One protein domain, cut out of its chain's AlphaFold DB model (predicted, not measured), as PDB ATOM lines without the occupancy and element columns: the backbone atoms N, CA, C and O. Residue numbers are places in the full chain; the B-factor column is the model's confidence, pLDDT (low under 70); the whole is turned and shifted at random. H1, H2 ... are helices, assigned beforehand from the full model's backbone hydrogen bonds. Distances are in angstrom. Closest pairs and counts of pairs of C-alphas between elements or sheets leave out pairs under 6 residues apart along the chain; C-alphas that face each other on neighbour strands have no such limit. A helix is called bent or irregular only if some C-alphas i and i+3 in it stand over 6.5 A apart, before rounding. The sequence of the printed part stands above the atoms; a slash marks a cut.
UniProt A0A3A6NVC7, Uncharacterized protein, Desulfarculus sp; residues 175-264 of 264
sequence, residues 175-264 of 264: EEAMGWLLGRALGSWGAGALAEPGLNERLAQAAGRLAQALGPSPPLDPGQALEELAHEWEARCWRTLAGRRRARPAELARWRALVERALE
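What this domain is: This is residues 175 to 264 of the 264 residues of an uncharacterized protein of Desulfarculus sp (UniProt A0A3A6NVC7). An elongated cluster of crossed helices: the two longest, H3 and H6, pack on each other and run opposite ways, while H5 packs steeply on H3 and on residues 177 to 181 of H1. H2 lies at one end of the long axis, and the loop around Pro 219 makes the other. The printed part has 90 residues with six named helices, H1 to H6 in order, and no named strand: all helix. It is compact, with a radius of gyration of the C-alphas of 13.1 A, and spans 40 by 23 by 21 A.

How they stand to each other: H1, residues 176 to 189, touches H5, residues 232 to 242, about perpendicular at 81 degrees; their closest C-alphas, of Ala 177 and Cys 237, are 4.8 A apart. H2, residues 191 to 195, touches no helix. H3, residues 199 to 214, touches H6, residues 249 to 263, opposite ways at a steep tilt of 40 degrees, closest at the C-alphas of Ala 206 and Ala 262, 5.2 A. H4, residues 226 to 229, touches H5, with the C-alphas of Leu 226 and Ala 235 closest at 5.1 A. Every O i to N i+4 pair is within hydrogen-bond range in H3 and H5, against 6 of 10 in H1, 9 of 11 in H6 and 0 of 1 in H2, where 2 of 2 O i to N i+3 pairs are; H4 is too short for such a pair.

Where its parts are: H1 begins at C-alpha 176 (-1.271, -6.793, -54.703), spans 18.8 A and is irregular, with C-alphas 177 and 180 7.1 A apart. H3 spans 22.4 A, H5 15.1 A and H6 21.9 A, ending at C-alpha 263 (15.887, -10.429, -51.650).

The domain as a whole: The farthest C-alphas, of Gly 192 and Pro 219, are 40.9 A apart. The H3 to H4 link is long, with 11 residues. The printed part has no cut, and no printed residue is under 70 in pLDDT.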
ATOM      1  N   GLU A 175      -0.247 -11.465 -55.330       95.38
ATOM      2  CA  GLU A 175      -1.073 -10.633 -54.467       95.38
ATOM      3  C   GLU A 175      -0.613  -9.173 -54.513       95.38
ATOM      4  O   GLU A 175       0.569  -8.866 -54.366       95.38
ATOM      5  N   GLU A 176      -1.558  -8.240 -54.637       95.81
ATOM      6  CA  GLU A 176      -1.271  -6.793 -54.703       95.81
ATOM      7  C   GLU A 176      -0.516  -6.279 -53.483       95.81
ATOM      8  O   GLU A 176       0.251  -5.321 -53.570       95.81
ATOM      9  N   ALA A 177      -0.748  -6.912 -52.330       97.00
ATOM     10  CA  ALA A 177      -0.079  -6.568 -51.091       97.00
ATOM     11  C   ALA A 177       1.443  -6.754 -51.177       97.00
ATOM     12  O   ALA A 177       2.170  -6.059 -50.474       97.00
ATOM     13  N   MET A 178       1.933  -7.618 -52.073       97.94
ATOM     14  CA  MET A 178       3.366  -7.827 -52.302       97.94
ATOM     15  C   MET A 178       4.013  -6.714 -53.127       97.94
ATOM     16  O   MET A 178       5.225  -6.720 -53.326       97.94
ATOM     17  N   GLY A 179       3.244  -5.732 -53.599       98.00
ATOM     18  CA  GLY A 179       3.756  -4.671 -54.457       98.00
ATOM     19  C   GLY A 179       4.874  -3.829 -53.833       98.00
ATOM     20  O   GLY A 179       5.802  -3.433 -54.536       98.00
ATOM     21  N   TRP A 180       4.871  -3.624 -52.510       98.31
ATOM     22  CA  TRP A 180       6.003  -2.970 -51.844       98.31
ATOM     23  C   TRP A 180       7.268  -3.834 -51.856       98.31
ATOM     24  O   TRP A 180       8.335  -3.320 -52.191       98.31
ATOM     25  N   LEU A 181       7.149  -5.132 -51.550       98.56
ATOM     26  CA  LEU A 181       8.275  -6.069 -51.584       98.56
ATOM     27  C   LEU A 181       8.848  -6.177 -52.999       98.56
ATOM     28  O   LEU A 181      10.054  -6.029 -53.176       98.56
ATOM     29  N   LEU A 182       7.989  -6.330 -54.012       98.62
ATOM     30  CA  LEU A 182       8.398  -6.314 -55.415       98.62
ATOM     31  C   LEU A 182       9.094  -4.993 -55.772       98.62
ATOM     32  O   LEU A 182      10.166  -4.996 -56.364       98.62
ATOM     33  N   GLY A 183       8.545  -3.853 -55.348       98.19
ATOM     34  CA  GLY A 183       9.170  -2.547 -55.558       98.19
ATOM     35  C   GLY A 183      10.545  -2.390 -54.895       98.19
ATOM     36  O   GLY A 183      11.363  -1.623 -55.397       98.19
ATOM     37  N   ARG A 184      10.818  -3.088 -53.781       97.94
ATOM     38  CA  ARG A 184      12.162  -3.179 -53.177       97.94
ATOM     39  C   ARG A 184      13.068  -4.096 -53.998       97.94
ATOM     40  O   ARG A 184      14.177  -3.693 -54.328       97.94
ATOM     41  N   ALA A 185      12.563  -5.266 -54.376       98.12
ATOM     42  CA  ALA A 185      13.272  -6.269 -55.165       98.12
ATOM     43  C   ALA A 185      13.779  -5.723 -56.505       98.12
ATOM     44  O   ALA A 185      14.914  -5.971 -56.890       98.12
ATOM     45  N   LEU A 186      12.983  -4.893 -57.184       97.81
ATOM     46  CA  LEU A 186      13.379  -4.262 -58.447       97.81
ATOM     47  C   LEU A 186      14.595  -3.329 -58.320       97.81
ATOM     48  O   LEU A 186      15.218  -3.022 -59.333       97.81
ATOM     49  N   GLY A 187      14.957  -2.894 -57.108       94.88
ATOM     50  CA  GLY A 187      16.190  -2.143 -56.869       94.88
ATOM     51  C   GLY A 187      17.456  -2.970 -57.112       94.88
ATOM     52  O   GLY A 187      18.436  -2.425 -57.610       94.88
ATOM     53  N   SER A 188      17.425  -4.272 -56.812       94.62
ATOM     54  CA  SER A 188      18.542  -5.196 -57.048       94.62
ATOM     55  C   SER A 188      18.351  -6.038 -58.311       94.62
ATOM     56  O   SER A 188      19.312  -6.298 -59.027       94.62
ATOM     57  N   TRP A 189      17.117  -6.440 -58.621       96.81
ATOM     58  CA  TRP A 189      16.809  -7.280 -59.786       96.81
ATOM     59  C   TRP A 189      16.705  -6.471 -61.089       96.81
ATOM     60  O   TRP A 189      16.770  -7.037 -62.176       96.81
ATOM     61  N   GLY A 190      16.550  -5.148 -60.987       97.88
ATOM     62  CA  GLY A 190      16.319  -4.256 -62.118       97.88
ATOM     63  C   GLY A 190      14.879  -4.309 -62.641       97.88
ATOM     64  O   GLY A 190      14.137  -5.264 -62.421       97.88
ATOM     65  N   ALA A 191      14.469  -3.271 -63.379       97.75
ATOM     66  CA  ALA A 191      13.114  -3.186 -63.934       97.75
ATOM     67  C   ALA A 191      12.797  -4.328 -64.916       97.75
ATOM     68  O   ALA A 191      11.654  -4.772 -64.978       97.75
ATOM     69  N   GLY A 192      13.807  -4.832 -65.642       97.88
ATOM     70  CA  GLY A 192      13.665  -5.933 -66.601       97.88
ATOM     71  C   GLY A 192      13.111  -7.225 -65.991       97.88
ATOM     72  O   GLY A 192      12.422  -7.965 -66.690       97.88
ATOM     73  N   ALA A 193      13.290  -7.430 -64.681       98.12
ATOM     74  CA  ALA A 193      12.729  -8.570 -63.963       98.12
ATOM     75  C   ALA A 193      11.194  -8.653 -64.063       98.12
ATOM     76  O   ALA A 193      10.623  -9.736 -63.972       98.12
ATOM     77  N   LEU A 194      10.505  -7.533 -64.320       98.44
ATOM     78  CA  LEU A 194       9.059  -7.514 -64.567       98.44
ATOM     79  C   LEU A 194       8.635  -8.314 -65.809       98.44
ATOM     80  O   LEU A 194       7.482  -8.729 -65.889       98.44
ATOM     81  N   ALA A 195       9.537  -8.527 -66.766       97.50
ATOM     82  CA  ALA A 195       9.275  -9.315 -67.967       97.50
ATOM     83  C   ALA A 195       9.720 -10.784 -67.836       97.50
ATOM     84  O   ALA A 195       9.492 -11.571 -68.755       97.50
ATOM     85  N   GLU A 196      10.337 -11.173 -66.718       97.56
ATOM     86  CA  GLU A 196      10.824 -12.536 -66.515       97.56
ATOM     87  C   GLU A 196       9.668 -13.503 -66.201       97.56
ATOM     88  O   GLU A 196       8.873 -13.244 -65.290       97.56
ATOM     89  N   PRO A 197       9.583 -14.666 -66.878       95.62
ATOM     90  CA  PRO A 197       8.531 -15.650 -66.620       95.62
ATOM     91  C   PRO A 197       8.493 -16.172 -65.174       95.62
ATOM     92  O   PRO A 197       7.412 -16.471 -64.674       95.62
ATOM     93  N   GLY A 198       9.650 -16.256 -64.506       96.19
ATOM     94  CA  GLY A 198       9.799 -16.789 -63.143       96.19
ATOM     95  C   GLY A 198       9.654 -15.761 -62.016       96.19
ATOM     96  O   GLY A 198       9.947 -16.072 -60.858       96.19
ATOM     97  N   LEU A 199       9.247 -14.521 -62.324       97.88
ATOM     98  CA  LEU A 199       9.167 -13.455 -61.321       97.88
ATOM     99  C   LEU A 199       8.199 -13.796 -60.181       97.88
ATOM    100  O   LEU A 199       8.463 -13.462 -59.027       97.88
ATOM    101  N   ASN A 200       7.086 -14.464 -60.493       97.19
ATOM    102  CA  ASN A 200       6.076 -14.821 -59.500       97.19
ATOM    103  C   ASN A 200       6.636 -15.797 -58.457       97.19
ATOM    104  O   ASN A 200       6.485 -15.578 -57.257       97.19
ATOM    105  N   GLU A 201       7.315 -16.848 -58.910       97.56
ATOM    106  CA  GLU A 201       7.931 -17.866 -58.059       97.56
ATOM    107  C   GLU A 201       9.061 -17.257 -57.230       97.56
ATOM    108  O   GLU A 201       9.133 -17.485 -56.023       97.56
ATOM    109  N   ARG A 202       9.897 -16.416 -57.848       97.50
ATOM    110  CA  ARG A 202      10.976 -15.700 -57.158       97.50
ATOM    111  C   ARG A 202      10.436 -14.781 -56.057       97.50
ATOM    112  O   ARG A 202      10.943 -14.800 -54.936       97.50
ATOM    113  N   LEU A 203       9.385 -14.011 -56.348       97.88
ATOM    114  CA  LEU A 203       8.729 -13.138 -55.370       97.88
ATOM    115  C   LEU A 203       8.074 -13.946 -54.241       97.88
ATOM    116  O   LEU A 203       8.218 -13.581 -53.075       97.88
ATOM    117  N   ALA A 204       7.402 -15.053 -54.565       97.19
ATOM    118  CA  ALA A 204       6.789 -15.940 -53.578       97.19
ATOM    119  C   ALA A 204       7.833 -16.586 -52.653       97.19
ATOM    120  O   ALA A 204       7.612 -16.671 -51.446       97.19
ATOM    121  N   GLN A 205       8.995 -16.984 -53.183       97.56
ATOM    122  CA  GLN A 205      10.103 -17.504 -52.377       97.56
ATOM    123  C   GLN A 205      10.651 -16.446 -51.414       97.56
ATOM    124  O   GLN A 205      10.822 -16.736 -50.229       97.56
ATOM    125  N   ALA A 206      10.882 -15.218 -51.888       97.69
ATOM    126  CA  ALA A 206      11.327 -14.116 -51.035       97.69
ATOM    127  C   ALA A 206      10.297 -13.798 -49.933       97.69
ATOM    128  O   ALA A 206      10.657 -13.670 -48.762       97.69
ATOM    129  N   ALA A 207       9.010 -13.745 -50.288       97.62
ATOM    130  CA  ALA A 207       7.915 -13.560 -49.337       97.62
ATOM    131  C   ALA A 207       7.855 -14.694 -48.298       97.62
ATOM    132  O   ALA A 207       7.707 -14.419 -47.109       97.62
ATOM    133  N   GLY A 208       8.033 -15.949 -48.722       97.19
ATOM    134  CA  GLY A 208       8.062 -17.117 -47.839       97.19
ATOM    135  C   GLY A 208       9.223 -17.083 -46.844       97.19
ATOM    136  O   GLY A 208       9.001 -17.262 -45.646       97.19
ATOM    137  N   ARG A 209      10.442 -16.768 -47.308       97.44
ATOM    138  CA  ARG A 209      11.614 -16.572 -46.430       97.44
ATOM    139  C   ARG A 209      11.363 -15.475 -45.401       97.44
ATOM    140  O   ARG A 209      11.682 -15.638 -44.224       97.44
ATOM    141  N   LEU A 210      10.767 -14.367 -45.838       97.38
ATOM    142  CA  LEU A 210      10.467 -13.237 -44.970       97.38
ATOM    143  C   LEU A 210       9.395 -13.595 -43.933       97.38
ATOM    144  O   LEU A 210       9.617 -13.370 -42.749       97.38
ATOM    145  N   ALA A 211       8.284 -14.216 -44.338       96.31
ATOM    146  CA  ALA A 211       7.239 -14.684 -43.426       96.31
ATOM    147  C   ALA A 211       7.786 -15.677 -42.384       96.31
ATOM    148  O   ALA A 211       7.510 -15.539 -41.193       96.31
ATOM    149  N   GLN A 212       8.638 -16.619 -42.801       96.12
ATOM    150  CA  GLN A 212       9.302 -17.551 -41.887       96.12
ATOM    151  C   GLN A 212      10.184 -16.820 -40.864       96.12
ATOM    152  O   GLN A 212      10.148 -17.144 -39.677       96.12
ATOM    153  N   ALA A 213      10.950 -15.817 -41.300       96.12
ATOM    154  CA  ALA A 213      11.826 -15.047 -40.421       96.12
ATOM    155  C   ALA A 213      11.070 -14.105 -39.466       96.12
ATOM    156  O   ALA A 213      11.585 -13.770 -38.398       96.12
ATOM    157  N   LEU A 214       9.857 -13.673 -39.832       94.88
ATOM    158  CA  LEU A 214       8.975 -12.896 -38.955       94.88
ATOM    159  C   LEU A 214       8.410 -13.743 -37.807       94.88
ATOM    160  O   LEU A 214       8.164 -13.204 -36.725       94.88
ATOM    161  N   GLY A 215       8.258 -15.051 -38.028       91.62
ATOM    162  CA  GLY A 215       7.667 -15.977 -37.069       91.62
ATOM    163  C   GLY A 215       6.144 -15.824 -36.945       91.62
ATOM    164  O   GLY A 215       5.528 -15.033 -37.662       91.62
ATOM    165  N   PRO A 216       5.507 -16.598 -36.050       89.12
ATOM    166  CA  PRO A 216       4.060 -16.552 -35.865       89.12
ATOM    167  C   PRO A 216       3.599 -15.208 -35.288       89.12
ATOM    168  O   PRO A 216       4.308 -14.568 -34.505       89.12
ATOM    169  N   SER A 217       2.373 -14.799 -35.629       85.00
ATOM    170  CA  SER A 217       1.758 -13.611 -35.037       85.00
ATOM    171  C   SER A 217       1.580 -13.807 -33.521       85.00
ATOM    172  O   SER A 217       1.064 -14.847 -33.097       85.00
ATOM    173  N   PRO A 218       1.989 -12.840 -32.680       83.31
ATOM    174  CA  PRO A 218       1.765 -12.918 -31.243       83.31
ATOM    175  C   PRO A 218       0.259 -12.857 -30.914       83.31
ATOM    176  O   PRO A 218      -0.511 -12.290 -31.690       83.31
ATOM    177  N   PRO A 219      -0.180 -13.375 -29.748       81.62
ATOM    178  CA  PRO A 219      -1.597 -13.375 -29.354       81.62
ATOM    179  C   PRO A 219      -2.210 -11.973 -29.233       81.62
ATOM    180  O   PRO A 219      -3.418 -11.796 -29.365       81.62
ATOM    181  N   LEU A 220      -1.368 -10.979 -28.953       85.31
ATOM    182  CA  LEU A 220      -1.725  -9.570 -28.880       85.31
ATOM    183  C   LEU A 220      -0.867  -8.802 -29.877       85.31
ATOM    184  O   LEU A 220       0.299  -9.140 -30.059       85.31
ATOM    185  N   ASP A 221      -1.432  -7.747 -30.459       83.56
ATOM    186  CA  ASP A 221      -0.792  -6.920 -31.485       83.56
ATOM    187  C   ASP A 221      -0.305  -5.590 -30.858       83.56
ATOM    188  O   ASP A 221      -1.012  -4.576 -30.910       83.56
ATOM    189  N   PRO A 222       0.857  -5.562 -30.165       88.44
ATOM    190  CA  PRO A 222       1.315  -4.370 -29.466       88.44
ATOM    191  C   PRO A 222       1.830  -3.304 -30.437       88.44
ATOM    192  O   PRO A 222       2.365  -3.597 -31.505       88.44
ATOM    193  N   GLY A 223       1.785  -2.050 -29.988       94.56
ATOM    194  CA  GLY A 223       2.376  -0.918 -30.700       94.56
ATOM    195  C   GLY A 223       1.361  -0.093 -31.481       94.56
ATOM    196  O   GLY A 223       0.171  -0.087 -31.164       94.56
ATOM    197  N   GLN A 224       1.864   0.651 -32.461       96.75
ATOM    198  CA  GLN A 224       1.107   1.606 -33.274       96.75
ATOM    199  C   GLN A 224       0.568   0.926 -34.531       96.75
ATOM    200  O   GLN A 224       1.052  -0.150 -34.902       96.75
ATOM    201  N   ALA A 225      -0.441   1.521 -35.173       97.12
ATOM    202  CA  ALA A 225      -0.941   0.990 -36.438       97.12
ATOM    203  C   ALA A 225       0.168   1.039 -37.497       97.12
ATOM    204  O   ALA A 225       0.956   1.983 -37.544       97.12
ATOM    205  N   LEU A 226       0.253   0.027 -38.360       97.38
ATOM    206  CA  LEU A 226       1.281   0.008 -39.406       97.38
ATOM    207  C   LEU A 226       1.166   1.210 -40.350       97.38
ATOM    208  O   LEU A 226       2.181   1.717 -40.813       97.38
ATOM    209  N   GLU A 227      -0.050   1.695 -40.584       95.88
ATOM    210  CA  GLU A 227      -0.339   2.894 -41.374       95.88
ATOM    211  C   GLU A 227       0.198   4.190 -40.742       95.88
ATOM    212  O   GLU A 227       0.390   5.171 -41.453       95.88
ATOM    213  N   GLU A 228       0.457   4.201 -39.431       97.12
ATOM    214  CA  GLU A 228       1.077   5.334 -38.724       97.12
ATOM    215  C   GLU A 228       2.613   5.279 -38.799       97.12
ATOM    216  O   GLU A 228       3.283   6.300 -38.672       97.12
ATOM    217  N   LEU A 229       3.185   4.089 -39.014       97.62
ATOM    218  CA  LEU A 229       4.634   3.845 -38.981       97.62
ATOM    219  C   LEU A 229       5.281   3.688 -40.365       97.62
ATOM    220  O   LEU A 229       6.512   3.717 -40.493       97.62
ATOM    221  N   ALA A 230       4.478   3.437 -41.394       97.50
ATOM    222  CA  ALA A 230       4.953   3.059 -42.712       97.50
ATOM    223  C   ALA A 230       4.069   3.625 -43.820       97.50
ATOM    224  O   ALA A 230       2.894   3.932 -43.635       97.50
ATOM    225  N   HIS A 231       4.647   3.697 -45.016       97.25
ATOM    226  CA  HIS A 231       3.895   4.028 -46.216       97.25
ATOM    227  C   HIS A 231       2.816   2.968 -46.493       97.25
ATOM    228  O   HIS A 231       3.010   1.792 -46.189       97.25
ATOM    229  N   GLU A 232       1.692   3.334 -47.111       96.06
ATOM    230  CA  GLU A 232       0.524   2.441 -47.157       96.06
ATOM    231  C   GLU A 232       0.783   1.090 -47.857       96.06
ATOM    232  O   GLU A 232       0.289   0.054 -47.412       96.06
ATOM    233  N   TRP A 233       1.597   1.060 -48.921       97.94
ATOM    234  CA  TRP A 233       1.951  -0.183 -49.617       97.94
ATOM    235  C   TRP A 233       2.859  -1.066 -48.763       97.94
ATOM    236  O   TRP A 233       2.742  -2.288 -48.803       97.94
ATOM    237  N   GLU A 234       3.725  -0.451 -47.959       98.12
ATOM    238  CA  GLU A 234       4.547  -1.165 -46.986       98.12
ATOM    239  C   GLU A 234       3.670  -1.766 -45.881       98.12
ATOM    240  O   GLU A 234       3.761  -2.959 -45.598       98.12
ATOM    241  N   ALA A 235       2.760  -0.971 -45.309       97.88
ATOM    242  CA  ALA A 235       1.822  -1.431 -44.288       97.88
ATOM    243  C   ALA A 235       0.956  -2.604 -44.789       97.88
ATOM    244  O   ALA A 235       0.783  -3.593 -44.077       97.88
ATOM    245  N   ARG A 236       0.457  -2.542 -46.035       97.00
ATOM    246  CA  ARG A 236      -0.277  -3.648 -46.686       97.00
ATOM    247  C   ARG A 236       0.568  -4.919 -46.799       97.00
ATOM    248  O   ARG A 236       0.064  -6.007 -46.510       97.00
ATOM    249  N   CYS A 237       1.827  -4.780 -47.211       98.12
ATOM    250  CA  CYS A 237       2.760  -5.896 -47.329       98.12
ATOM    251  C   CYS A 237       2.983  -6.561 -45.969       98.12
ATOM    252  O   CYS A 237       2.812  -7.772 -45.842       98.12
ATOM    253  N   TRP A 238       3.264  -5.773 -44.929       97.75
ATOM    254  CA  TRP A 238       3.475  -6.299 -43.580       97.75
ATOM    255  C   TRP A 238       2.231  -6.942 -42.980       97.75
ATOM    256  O   TRP A 238       2.344  -8.009 -42.385       97.75
ATOM    257  N   ARG A 239       1.041  -6.372 -43.199       96.44
ATOM    258  CA  ARG A 239      -0.222  -7.008 -42.788       96.44
ATOM    259  C   ARG A 239      -0.386  -8.408 -43.366       96.44
ATOM    260  O   ARG A 239      -0.884  -9.291 -42.677       96.44
ATOM    261  N   THR A 240       0.048  -8.596 -44.607       95.88
ATOM    262  CA  THR A 240      -0.059  -9.876 -45.313       95.88
ATOM    263  C   THR A 240       1.017 -10.860 -44.860       95.88
ATOM    264  O   THR A 240       0.704 -12.004 -44.559       95.88
ATOM    265  N   LEU A 241       2.271 -10.412 -44.738       96.25
ATOM    266  CA  LEU A 241       3.398 -11.275 -44.366       96.25
ATOM    267  C   LEU A 241       3.415 -11.656 -42.883       96.25
ATOM    268  O   LEU A 241       3.745 -12.786 -42.544       96.25
ATOM    269  N   ALA A 242       3.101 -10.709 -41.998       94.62
ATOM    270  CA  ALA A 242       3.169 -10.910 -40.553       94.62
ATOM    271  C   ALA A 242       1.830 -11.356 -39.949       94.62
ATOM    272  O   ALA A 242       1.804 -11.791 -38.800       94.62
ATOM    273  N   GLY A 243       0.711 -11.166 -40.662       94.06
ATOM    274  CA  GLY A 243      -0.640 -11.326 -40.109       94.06
ATOM    275  C   GLY A 243      -1.016 -10.260 -39.068       94.06
ATOM    276  O   GLY A 243      -2.003 -10.414 -38.353       94.06
ATOM    277  N   ARG A 244      -0.231  -9.181 -38.962       93.56
ATOM    278  CA  ARG A 244      -0.308  -8.177 -37.889       93.56
ATOM    279  C   ARG A 244      -0.723  -6.820 -38.417       93.56
ATOM    280  O   ARG A 244      -0.277  -6.412 -39.484       93.56
ATOM    281  N   ARG A 245      -1.530  -6.086 -37.654       95.50
ATOM    282  CA  ARG A 245      -1.947  -4.706 -37.974       95.50
ATOM    283  C   ARG A 245      -1.139  -3.658 -37.220       95.50
ATOM    284  O   ARG A 245      -1.212  -2.478 -37.561       95.50
ATOM    285  N   ARG A 246      -0.397  -4.079 -36.194       96.69
ATOM    286  CA  ARG A 246       0.372  -3.198 -35.317       96.69
ATOM    287  C   ARG A 246       1.798  -3.684 -35.130       96.69
ATOM    288  O   ARG A 246       2.057  -4.887 -35.068       96.69
ATOM    289  N   ALA A 247       2.711  -2.731 -34.999       96.25
ATOM    290  CA  ALA A 247       4.106  -2.997 -34.689       96.25
ATOM    291  C   ALA A 247       4.675  -1.921 -33.763       96.25
ATOM    292  O   ALA A 247       4.186  -0.791 -33.684       96.25
ATOM    293  N   ARG A 248       5.755  -2.263 -33.062       96.25
ATOM    294  CA  ARG A 248       6.614  -1.259 -32.420       96.25
ATOM    295  C   ARG A 248       7.606  -0.718 -33.460       96.25
ATOM    296  O   ARG A 248       8.060  -1.502 -34.293       96.25
ATOM    297  N   PRO A 249       8.041   0.554 -33.389       97.00
ATOM    298  CA  PRO A 249       9.017   1.099 -34.339       97.00
ATOM    299  C   PRO A 249      10.297   0.255 -34.480       97.00
ATOM    300  O   PRO A 249      10.735  -0.025 -35.593       97.00
ATOM    301  N   ALA A 250      10.853  -0.228 -33.362       96.19
ATOM    302  CA  ALA A 250      12.038  -1.093 -33.363       96.19
ATOM    303  C   ALA A 250      11.795  -2.450 -34.048       96.19
ATOM    304  O   ALA A 250      12.682  -3.008 -34.692       96.19
ATOM    305  N   GLU A 251      10.579  -2.980 -33.937       95.38
ATOM    306  CA  GLU A 251      10.200  -4.233 -34.576       95.38
ATOM    307  C   GLU A 251      10.059  -4.062 -36.091       95.38
ATOM    308  O   GLU A 251      10.627  -4.852 -36.843       95.38
ATOM    309  N   LEU A 252       9.400  -2.989 -36.540       96.50
ATOM    310  CA  LEU A 252       9.302  -2.650 -37.959       96.50
ATOM    311  C   LEU A 252      10.688  -2.401 -38.582       96.50
ATOM    312  O   LEU A 252      10.949  -2.833 -39.704       96.50
ATOM    313  N   ALA A 253      11.606  -1.756 -37.855       96.69
ATOM    314  CA  ALA A 253      12.991  -1.585 -38.298       96.69
ATOM    315  C   ALA A 253      13.701  -2.937 -38.496       96.69
ATOM    316  O   ALA A 253      14.351  -3.155 -39.520       96.69
ATOM    317  N   ARG A 254      13.515  -3.878 -37.562       96.56
ATOM    318  CA  ARG A 254      14.024  -5.250 -37.700       96.56
ATOM    319  C   ARG A 254      13.415  -5.962 -38.910       96.56
ATOM    320  O   ARG A 254      14.145  -6.638 -39.630       96.56
ATOM    321  N   TRP A 255      12.113  -5.810 -39.154       96.81
ATOM    322  CA  TRP A 255      11.445  -6.391 -40.326       96.81
ATOM    323  C   TRP A 255      12.027  -5.860 -41.635       96.81
ATOM    324  O   TRP A 255      12.362  -6.648 -42.513       96.81
ATOM    325  N   ARG A 256      12.253  -4.546 -41.738       97.12
ATOM    326  CA  ARG A 256      12.917  -3.930 -42.900       97.12
ATOM    327  C   ARG A 256      14.317  -4.506 -43.138       97.12
ATOM    328  O   ARG A 256      14.655  -4.800 -44.275       97.12
ATOM    329  N   ALA A 257      15.095  -4.752 -42.084       96.19
ATOM    330  CA  ALA A 257      16.418  -5.378 -42.201       96.19
ATOM    331  C   ALA A 257      16.377  -6.865 -42.619       96.19
ATOM    332  O   ALA A 257      17.383  -7.420 -43.061       96.19
ATOM    333  N   LEU A 258      15.240  -7.549 -42.457       97.00
ATOM    334  CA  LEU A 258      15.045  -8.904 -42.985       97.00
ATOM    335  C   LEU A 258      14.766  -8.905 -44.491       97.00
ATOM    336  O   LEU A 258      15.067  -9.897 -45.144       97.00
ATOM    337  N   VAL A 259      14.232  -7.810 -45.042       96.75
ATOM    338  CA  VAL A 259      13.901  -7.707 -46.471       96.75
ATOM    339  C   VAL A 259      15.140  -7.864 -47.338       96.75
ATOM    340  O   VAL A 259      15.108  -8.660 -48.263       96.75
ATOM    341  N   GLU A 260      16.230  -7.166 -47.019       91.62
ATOM    342  CA  GLU A 260      17.459  -7.223 -47.828       91.62
ATOM    343  C   GLU A 260      17.987  -8.660 -47.935       91.62
ATOM    344  O   GLU A 260      18.156  -9.176 -49.033       91.62
ATOM    345  N   ARG A 261      18.065  -9.367 -46.799       92.75
ATOM    346  CA  ARG A 261      18.460 -10.785 -46.741       92.75
ATOM    347  C   ARG A 261      17.497 -11.724 -47.466       92.75
ATOM    348  O   ARG A 261      17.887 -12.801 -47.896       92.75
ATOM    349  N   ALA A 262      16.218 -11.367 -47.544       93.81
ATOM    350  CA  ALA A 262      15.228 -12.168 -48.250       93.81
ATOM    351  C   ALA A 262      15.267 -11.942 -49.770       93.81
ATOM    352  O   ALA A 262      14.760 -12.795 -50.498       93.81
ATOM    353  N   LEU A 263      15.821 -10.818 -50.237       93.44
ATOM    354  CA  LEU A 263      15.887 -10.429 -51.650       93.44
ATOM    355  C   LEU A 263      17.210 -10.787 -52.343       93.44
ATOM    356  O   LEU A 263      17.248 -10.757 -53.580       93.44
ATOM    357  N   GLU A 264      18.240 -11.111 -51.558       86.56
ATOM    358  CA  GLU A 264      19.425 -11.877 -51.973       86.56
ATOM    359  C   GLU A 264      19.019 -13.258 -52.529       86.56
ATOM    360  O   GLU A 264      19.567 -13.625 -53.592       86.56
TER     361      GLU A 264